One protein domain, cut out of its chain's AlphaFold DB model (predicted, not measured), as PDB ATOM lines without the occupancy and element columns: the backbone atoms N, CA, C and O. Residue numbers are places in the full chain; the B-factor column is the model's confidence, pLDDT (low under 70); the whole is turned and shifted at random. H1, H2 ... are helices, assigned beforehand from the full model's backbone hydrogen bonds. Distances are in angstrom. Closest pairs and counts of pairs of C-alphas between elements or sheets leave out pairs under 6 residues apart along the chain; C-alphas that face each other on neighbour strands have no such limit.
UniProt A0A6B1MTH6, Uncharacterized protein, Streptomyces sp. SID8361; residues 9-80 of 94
ATOM      1  N   ALA A   9     128.765 188.104 147.754       95.81
ATOM      2  CA  ALA A   9     127.731 188.678 146.898       95.81
ATOM      3  C   ALA A   9     128.349 189.729 145.962       95.81
ATOM      4  O   ALA A   9     128.419 190.915 146.283       95.81
ATOM      5  N   TRP A  10     128.857 189.273 144.819       93.44
ATOM      6  CA  TRP A  10     129.601 190.108 143.877       93.44
ATOM      7  C   TRP A  10     128.746 191.164 143.168       93.44
ATOM      8  O   TRP A  10     127.627 190.894 142.728       93.44
ATOM      9  N   GLY A  11     129.333 192.348 142.980       90.69
ATOM     10  CA  GLY A  11     128.865 193.338 142.007       90.69
ATOM     11  C   GLY A  11     129.132 192.918 140.558       90.69
ATOM     12  O   GLY A  11     129.677 191.846 140.293       90.69
ATOM     13  N   SER A  12     128.763 193.772 139.597       88.75
ATOM     14  CA  SER A  12     129.060 193.507 138.185       88.75
ATOM     15  C   SER A  12     130.555 193.578 137.897       88.75
ATOM     16  O   SER A  12     131.299 194.325 138.527       88.75
ATOM     17  N   TRP A  13     130.978 192.806 136.903       89.62
ATOM     18  CA  TRP A  13     132.335 192.811 136.368       89.62
ATOM     19  C   TRP A  13     132.317 193.448 134.978       89.62
ATOM     20  O   TRP A  13     131.332 193.314 134.250       89.62
ATOM     21  N   GLU A  14     133.404 194.114 134.592       87.06
ATOM     22  CA  GLU A  14     133.572 194.693 133.248       87.06
ATOM     23  C   GLU A  14     133.534 193.611 132.167       87.06
ATOM     24  O   GLU A  14     133.064 193.830 131.051       87.06
ATOM     25  N   ARG A  15     134.004 192.408 132.506       79.81
ATOM     26  CA  ARG A  15     134.025 191.278 131.586       79.81
ATOM     27  C   ARG A  15     132.615 190.704 131.418       79.81
ATOM     28  O   ARG A  15     132.100 190.010 132.293       79.81
ATOM     29  N   THR A  16     132.018 190.916 130.250       70.88
ATOM     30  CA  THR A  16     130.697 190.393 129.854       70.88
ATOM     31  C   THR A  16     130.768 188.946 129.351       70.88
ATOM     32  O   THR A  16     130.278 188.584 128.282       70.88
ATOM     33  N   THR A  17     131.420 188.076 130.120       74.62
ATOM     34  CA  THR A  17     131.517 186.640 129.813       74.62
ATOM     35  C   THR A  17     130.616 185.831 130.737       74.62
ATOM     36  O   THR A  17     130.485 186.161 131.912       74.62
ATOM     37  N   GLY A  18     130.049 184.727 130.247       78.12
ATOM     38  CA  GLY A  18     129.204 183.854 131.068       78.12
ATOM     39  C   GLY A  18     127.857 184.503 131.394       78.12
ATOM     40  O   GLY A  18     127.161 184.951 130.483       78.12
ATOM     41  N   MET A  19     127.486 184.557 132.680       75.44
ATOM     42  CA  MET A  19     126.161 185.022 133.118       75.44
ATOM     43  C   MET A  19     125.844 186.461 132.704       75.44
ATOM     44  O   MET A  19     124.681 186.769 132.508       75.44
ATOM     45  N   THR A  20     126.838 187.329 132.520       77.62
ATOM     46  CA  THR A  20     126.637 188.743 132.152       77.62
ATOM     47  C   THR A  20     126.693 188.999 130.644       77.62
ATOM     48  O   THR A  20     126.558 190.141 130.220       77.62
ATOM     49  N   ARG A  21     126.857 187.961 129.807       82.12
ATOM     50  CA  ARG A  21     126.996 188.109 128.342       82.12
ATOM     51  C   ARG A  21     125.791 188.773 127.672       82.12
ATOM     52  O   ARG A  21     125.938 189.389 126.625       82.12
ATOM     53  N   HIS A  22     124.605 188.603 128.243       83.00
ATOM     54  CA  HIS A  22     123.364 189.157 127.704       83.00
ATOM     55  C   HIS A  22     123.153 190.635 128.065       83.00
ATOM     56  O   HIS A  22     122.210 191.237 127.559       83.00
ATOM     57  N   LEU A  23     123.980 191.207 128.951       83.62
ATOM     58  CA  LEU A  23     123.852 192.608 129.333       83.62
ATOM     59  C   LEU A  23     124.259 193.500 128.164       83.62
ATOM     60  O   LEU A  23     125.326 193.346 127.570       83.62
ATOM     61  N   THR A  24     123.382 194.438 127.839       86.75
ATOM     62  CA  THR A  24     123.610 195.437 126.801       86.75
ATOM     63  C   THR A  24     124.303 196.668 127.381       86.75
ATOM     64  O   THR A  24     124.332 196.873 128.597       86.75
ATOM     65  N   GLN A  25     124.796 197.562 126.519       84.50
ATOM     66  CA  GLN A  25     125.299 198.866 126.965       84.50
ATOM     67  C   GLN A  25     124.240 199.633 127.774       84.50
ATOM     68  O   GLN A  25     124.561 200.229 128.796       84.50
ATOM     69  N   ALA A  26     122.962 199.538 127.391       90.00
ATOM     70  CA  ALA A  26     121.871 200.182 128.119       90.00
ATOM     71  C   ALA A  26     121.701 199.631 129.548       90.00
ATOM     72  O   ALA A  26     121.367 200.388 130.464       90.00
ATOM     73  N   ASP A  27     121.962 198.336 129.759       88.00
ATOM     74  CA  ASP A  27     121.967 197.735 131.093       88.00
ATOM     75  C   ASP A  27     123.130 198.268 131.935       88.00
ATOM     76  O   ASP A  27     122.922 198.656 133.086       88.00
ATOM     77  N   HIS A  28     124.328 198.368 131.352       85.31
ATOM     78  CA  HIS A  28     125.499 198.952 132.014       85.31
ATOM     79  C   HIS A  28     125.300 200.434 132.357       85.31
ATOM     80  O   HIS A  28     125.604 200.865 133.474       85.31
ATOM     81  N   ASP A  29     124.725 201.207 131.440       89.38
ATOM     82  CA  ASP A  29     124.421 202.619 131.658       89.38
ATOM     83  C   ASP A  29     123.375 202.777 132.766       89.38
ATOM     84  O   ASP A  29     123.499 203.655 133.622       89.38
ATOM     85  N   ARG A  30     122.362 201.900 132.807       88.94
ATOM     86  CA  ARG A  30     121.371 201.876 133.893       88.94
ATOM     87  C   ARG A  30     122.025 201.595 135.245       88.94
ATOM     88  O   ARG A  30     121.690 202.269 136.215       88.94
ATOM     89  N   MET A  31     122.955 200.644 135.321       89.69
ATOM     90  CA  MET A  31     123.696 200.359 136.558       89.69
ATOM     91  C   MET A  31     124.539 201.559 137.000       89.69
ATOM     92  O   MET A  31     124.469 201.966 138.161       89.69
ATOM     93  N   THR A  32     125.256 202.175 136.059       91.12
ATOM     94  CA  THR A  32     126.124 203.330 136.324       91.12
ATOM     95  C   THR A  32     125.324 204.537 136.813       91.12
ATOM     96  O   THR A  32     125.732 205.183 137.776       91.12
ATOM     97  N   ARG A  33     124.142 204.803 136.233       90.50
ATOM     98  CA  ARG A  33     123.222 205.857 136.709       90.50
ATOM     99  C   ARG A  33     122.767 205.652 138.156       90.50
ATOM    100  O   ARG A  33     122.510 206.630 138.848       90.50
ATOM    101  N   ASN A  34     122.718 204.406 138.620       89.62
ATOM    102  CA  ASN A  34     122.378 204.063 140.001       89.62
ATOM    103  C   ASN A  34     123.610 204.002 140.924       89.62
ATOM    104  O   ASN A  34     123.501 203.575 142.071       89.62
ATOM    105  N   GLY A  35     124.788 204.411 140.440       91.50
ATOM    106  CA  GLY A  35     126.035 204.428 141.201       91.50
ATOM    107  C   GLY A  35     126.716 203.066 141.349       91.50
ATOM    108  O   GLY A  35     127.649 202.942 142.138       91.50
ATOM    109  N   LEU A  36     126.287 202.042 140.604       91.75
ATOM    110  CA  LEU A  36     126.972 200.750 140.541       91.75
ATOM    111  C   LEU A  36     127.974 200.767 139.393       91.75
ATOM    112  O   LEU A  36     127.584 200.887 138.231       91.75
ATOM    113  N   ARG A  37     129.263 200.622 139.707       92.69
ATOM    114  CA  ARG A  37     130.310 200.533 138.689       92.69
ATOM    115  C   ARG A  37     130.765 199.086 138.507       92.69
ATOM    116  O   ARG A  37     130.846 198.356 139.498       92.69
ATOM    117  N   PRO A  38     131.084 198.670 137.272       90.94
ATOM    118  CA  PRO A  38     131.670 197.361 137.049       90.94
ATOM    119  C   PRO A  38     133.086 197.299 137.641       90.94
ATOM    120  O   PRO A  38     133.832 198.282 137.623       90.94
ATOM    121  N   LEU A  39     133.434 196.139 138.192       93.38
ATOM    122  CA  LEU A  39     134.772 195.799 138.658       93.38
ATOM    123  C   LEU A  39     135.637 195.363 137.478       93.38
ATOM    124  O   LEU A  39     135.254 194.470 136.716       93.38
ATOM    125  N   SER A  40     136.830 195.934 137.369       93.00
ATOM    126  CA  SER A  40     137.883 195.323 136.559       93.00
ATOM    127  C   SER A  40     138.341 194.001 137.191       93.00
ATOM    128  O   SER A  40     138.157 193.764 138.388       93.00
ATOM    129  N   ASN A  41     138.994 193.131 136.411       93.00
ATOM    130  CA  ASN A  41     139.517 191.864 136.946       93.00
ATOM    131  C   ASN A  41     140.526 192.088 138.087       93.00
ATOM    132  O   ASN A  41     140.535 191.329 139.051       93.00
ATOM    133  N   ALA A  42     141.364 193.126 137.983       96.31
ATOM    134  CA  ALA A  42     142.361 193.446 139.001       96.31
ATOM    135  C   ALA A  42     141.704 193.888 140.318       96.31
ATOM    136  O   ALA A  42     142.083 193.414 141.385       96.31
ATOM    137  N   GLU A  43     140.677 194.740 140.246       97.25
ATOM    138  CA  GLU A  43     139.904 195.148 141.424       97.25
ATOM    139  C   GLU A  43     139.151 193.966 142.043       97.25
ATOM    140  O   GLU A  43     139.139 193.820 143.263       97.25
ATOM    141  N   GLY A  44     138.556 193.101 141.214       95.50
ATOM    142  CA  GLY A  44     137.860 191.902 141.675       95.50
ATOM    143  C   GLY A  44     138.774 190.949 142.448       95.50
ATOM    144  O   GLY A  44     138.397 190.483 143.522       95.50
ATOM    145  N   LEU A  45     139.990 190.704 141.950       96.62
ATOM    146  CA  LEU A  45     140.976 189.862 142.637       96.62
ATOM    147  C   LEU A  45     141.495 190.507 143.927       96.62
ATOM    148  O   LEU A  45     141.541 189.842 144.956       96.62
ATOM    149  N   ALA A  46     141.786 191.809 143.912       98.12
ATOM    150  CA  ALA A  46     142.194 192.518 145.125       98.12
ATOM    151  C   ALA A  46     141.110 192.460 146.220       98.12
ATOM    152  O   ALA A  46     141.410 192.271 147.400       98.12
ATOM    153  N   LEU A  47     139.834 192.583 145.838       97.88
ATOM    154  CA  LEU A  47     138.713 192.433 146.763       97.88
ATOM    155  C   LEU A  47     138.525 190.991 147.247       97.88
ATOM    156  O   LEU A  47     138.112 190.796 148.388       97.88
ATOM    157  N   PHE A  48     138.814 189.993 146.410       97.31
ATOM    158  CA  PHE A  48     138.793 188.589 146.819       97.31
ATOM    159  C   PHE A  48     139.829 188.321 147.915       97.31
ATOM    160  O   PHE A  48     139.467 187.792 148.966       97.31
ATOM    161  N   ASP A  49     141.076 188.755 147.716       97.81
ATOM    162  CA  ASP A  49     142.146 188.590 148.707       97.81
ATOM    163  C   ASP A  49     141.786 189.281 150.031       97.81
ATOM    164  O   ASP A  49     141.906 188.690 151.109       97.81
ATOM    165  N   ALA A  50     141.254 190.507 149.955       97.81
ATOM    166  CA  ALA A  50     140.780 191.237 151.127       97.81
ATOM    167  C   ALA A  50     139.629 190.510 151.845       97.81
ATOM    168  O   ALA A  50     139.597 190.448 153.075       97.81
ATOM    169  N   ALA A  51     138.686 189.939 151.092       96.75
ATOM    170  CA  ALA A  51     137.544 189.233 151.653       96.75
ATOM    171  C   ALA A  51     137.965 187.945 152.372       96.75
ATOM    172  O   ALA A  51     137.554 187.724 153.512       96.75
ATOM    173  N   VAL A  52     138.826 187.134 151.752       94.31
ATOM    174  CA  VAL A  52     139.355 185.901 152.356       94.31
ATOM    175  C   VAL A  52     140.212 186.216 153.587       94.31
ATOM    176  O   VAL A  52     140.106 185.522 154.596       94.31
ATOM    177  N   GLY A  53     140.995 187.298 153.552       95.88
ATOM    178  CA  GLY A  53     141.803 187.748 154.691       95.88
ATOM    179  C   GLY A  53     141.005 188.338 155.863       95.88
ATOM    180  O   GLY A  53     141.545 188.468 156.958       95.88
ATOM    181  N   SER A  54     139.730 188.689 155.667       96.19
ATOM    182  CA  SER A  54     138.920 189.365 156.694       96.19
ATOM    183  C   SER A  54     138.376 188.444 157.794       96.19
ATOM    184  O   SER A  54     138.008 188.922 158.866       96.19
ATOM    185  N   GLY A  55     138.249 187.140 157.520       93.75
ATOM    186  CA  GLY A  55     137.565 186.185 158.401       93.75
ATOM    187  C   GLY A  55     136.037 186.339 158.479       93.75
ATOM    188  O   GLY A  55     135.394 185.619 159.243       93.75
ATOM    189  N   ALA A  56     135.427 187.249 157.710       95.88
ATOM    190  CA  ALA A  56     133.978 187.422 157.686       95.88
ATOM    191  C   ALA A  56     133.277 186.299 156.896       95.88
ATOM    192  O   ALA A  56     133.753 185.842 155.856       95.88
ATOM    193  N   ALA A  57     132.101 185.879 157.375       95.94
ATOM    194  CA  ALA A  57     131.333 184.798 156.753       95.94
ATOM    195  C   ALA A  57     130.553 185.240 155.500       95.94
ATOM    196  O   ALA A  57     130.355 184.445 154.584       95.94
ATOM    197  N   VAL A  58     130.095 186.496 155.444       97.25
ATOM    198  CA  VAL A  58     129.317 187.038 154.317       97.25
ATOM    199  C   VAL A  58     129.779 188.456 154.011       97.25
ATOM    200  O   VAL A  58     129.781 189.314 154.891       97.25
ATOM    201  N   LEU A  59     130.147 188.705 152.756       97.56
ATOM    202  CA  LEU A  59     130.597 190.008 152.268       97.56
ATOM    203  C   LEU A  59     129.976 190.316 150.905       97.56
ATOM    204  O   LEU A  59     129.618 189.415 150.150       97.56
ATOM    205  N   ALA A  60     129.898 191.603 150.573       95.75
ATOM    206  CA  ALA A  60     129.493 192.079 149.254       95.75
ATOM    207  C   ALA A  60     130.641 192.880 148.621       95.75
ATOM    208  O   ALA A  60     130.774 194.075 148.893       95.75
ATOM    209  N   PRO A  61     131.501 192.253 147.801       96.62
ATOM    210  CA  PRO A  61     132.531 192.975 147.072       96.62
ATOM    211  C   PRO A  61     131.905 193.718 145.885       96.62
ATOM    212  O   PRO A  61     131.509 193.124 144.878       96.62
ATOM    213  N   VAL A  62     131.781 195.037 146.026       94.81
ATOM    214  CA  VAL A  62     131.086 195.917 145.080       94.81
ATOM    215  C   VAL A  62     131.832 197.242 144.924       94.81
ATOM    216  O   VAL A  62     132.421 197.748 145.878       94.81
ATOM    217  N   LYS A  63     131.777 197.836 143.727       94.56
ATOM    218  CA  LYS A  63     132.324 199.172 143.452       94.56
ATOM    219  C   LYS A  63     131.188 200.187 143.388       94.56
ATOM    220  O   LYS A  63     130.389 200.186 142.450       94.56
ATOM    221  N   LEU A  64     131.113 201.036 144.410       92.44
ATOM    222  CA  LEU A  64     130.022 201.992 144.598       92.44
ATOM    223  C   LEU A  64     130.501 203.421 144.349       92.44
ATOM    224  O   LEU A  64     131.506 203.861 144.903       92.44
ATOM    225  N   ASP A  65     129.738 204.165 143.559       92.06
ATOM    226  CA  ASP A  65     129.841 205.614 143.446       92.06
ATOM    227  C   ASP A  65     128.848 206.264 144.415       92.06
ATOM    228  O   ASP A  65     127.699 206.562 144.079       92.06
ATOM    229  N   VAL A  66     129.305 206.467 145.652       89.38
ATOM    230  CA  VAL A  66     128.498 207.044 146.739       89.38
ATOM    231  C   VAL A  66     128.003 208.454 146.389       89.38
ATOM    232  O   VAL A  66     126.910 208.845 146.799       89.38
ATOM    233  N   GLY A  67     128.767 209.215 145.597       89.38
ATOM    234  CA  GLY A  67     128.372 210.546 145.138       89.38
ATOM    235  C   GLY A  67     127.153 210.491 144.223       89.38
ATOM    236  O   GLY A  67     126.190 211.225 144.442       89.38
ATOM    237  N   THR A  68     127.154 209.573 143.257       91.12
ATOM    238  CA  THR A  68     125.990 209.300 142.402       91.12
ATOM    239  C   THR A  68     124.809 208.778 143.225       91.12
ATOM    240  O   THR A  68     123.701 209.294 143.097       91.12
ATOM    241  N   MET A  69     125.043 207.834 144.146       90.44
ATOM    242  CA  MET A  69     123.987 207.268 145.000       90.44
ATOM    243  C   MET A  69     123.315 208.304 145.903       90.44
ATOM    244  O   MET A  69     122.110 208.238 146.126       90.44
ATOM    245  N   SER A  70     124.075 209.282 146.403       88.31
ATOM    246  CA  SER A  70     123.549 210.345 147.268       88.31
ATOM    247  C   SER A  70     122.546 211.270 146.577       88.31
ATOM    248  O   SER A  70     121.826 211.991 147.260       88.31
ATOM    249  N   ARG A  71     122.506 211.248 145.238       89.12
ATOM    250  CA  ARG A  71     121.616 212.061 144.399       89.12
ATOM    251  C   ARG A  71     120.388 211.290 143.913       89.12
ATOM    252  O   ARG A  71     119.580 211.853 143.181       89.12
ATOM    253  N   LEU A  72     120.275 210.003 144.253       88.25
ATOM    254  CA  LEU A  72     119.093 209.210 143.930       88.25
ATOM    255  C   LEU A  72     117.922 209.682 144.790       88.25
ATOM    256  O   LEU A  72     118.079 209.863 145.994       88.25
ATOM    257  N   GLU A  73     116.747 209.833 144.184       88.75
ATOM    258  CA  GLU A  73     115.539 210.268 144.883       88.75
ATOM    259  C   GLU A  73     114.402 209.244 144.698       88.75
ATOM    260  O   GLU A  73     113.924 209.070 143.574       88.75
ATOM    261  N   PRO A  74     113.962 208.555 145.772       87.31
ATOM    262  CA  PRO A  74     114.558 208.556 147.110       87.31
ATOM    263  C   PRO A  74     115.855 207.727 147.163       87.31
ATOM    264  O   PRO A  74     115.971 206.692 146.503       87.31
ATOM    265  N   VAL A  75     116.804 208.110 148.026       87.50
ATOM    266  CA  VAL A  75     117.960 207.250 148.334       87.50
ATOM    267  C   VAL A  75     117.454 205.952 148.985       87.50
ATOM    268  O   VAL A  75     116.770 206.041 150.019       87.50
ATOM    269  N   PRO A  76     117.810 204.760 148.452       85.81
ATOM    270  CA  PRO A  76     117.422 203.483 149.041       85.81
ATOM    271  C   PRO A  76     117.831 203.384 150.512       85.81
ATOM    272  O   PRO A  76     118.967 203.705 150.864       85.81
ATOM    273  N   GLU A  77     116.926 202.908 151.372       87.81
ATOM    274  CA  GLU A  77     117.132 202.837 152.832       87.81
ATOM    275  C   GLU A  77     118.449 202.144 153.207       87.81
ATOM    276  O   GLU A  77     119.227 202.670 154.001       87.81
ATOM    277  N   ALA A  78     118.749 201.021 152.546       85.50
ATOM    278  CA  ALA A  78     119.968 200.245 152.766       85.50
ATOM    279  C   ALA A  78     121.269 201.035 152.510       85.50
ATOM    280  O   ALA A  78     122.319 200.667 153.027       85.50
ATOM    281  N   LEU A  79     121.216 202.124 151.733       85.56
ATOM    282  CA  LEU A  79     122.379 202.934 151.359       85.56
ATOM    283  C   LEU A  79     122.505 204.226 152.173       85.56
ATOM    284  O   LEU A  79     123.542 204.884 152.105       85.56
ATOM    285  N   ARG A  80     121.497 204.600 152.970       86.38
ATOM    286  CA  ARG A  80     121.496 205.872 153.718       86.38
ATOM    287  C   ARG A  80     122.624 205.992 154.737       86.38
ATOM    288  O   ARG A  80     123.078 207.100 154.993       86.38
TER     289      ARG A  80
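This is residues 9 to 80 of the 94 residues of an uncharacterized protein of Streptomyces sp. SID8361 (UniProt A0A6B1MTH6). Little regular structure is here: three helices are set in a thin slab made largely of loops, H2 at one side and apart from the other two, H1 and the short H3 toward the other side, close to each other but not clearly touching. Between them the links meet in a short antiparallel pairing of residues 36 to 37 with 63 to 64. The printed part has 72 residues, 26 of them in named helices, in the order H1, H2, H3, with no named strand; the class is all helix. It is only just loose, close to compact, with a radius of gyration of the C-alphas of 13.5 A, and only just flat, spanning 36 by 31 by 17 A.

Start at H2, residues 41 to 53, which is apart from H1, residues 25 to 33, and from H3, residues 66 to 69. H1 and H3 are close but not clearly touching; look at their closest C-alphas, Arg 33 and Thr 68, 7.2 A apart. Every O i to N i+4 pair is within hydrogen-bond range in H1 and H2; H3 is too short for one.

Find C-alpha 41 at (139.517, 191.864, 136.946); from there H2 runs 18.4 A to C-alpha 53. H1 begins at C-alpha 25, (125.299, 198.866, 126.965), and runs 12.2 A. H3 ends at C-alpha 69, (123.987, 207.268, 145.000), after 4.8 A.

The C-alphas of Ala 26 and Gly 55, the two farthest apart, are 36.9 A apart. The H2 to H3 link is long, and residues 52 to 57 stand free. The printed part has no cut, and no printed residue is under 70 in pLDDT.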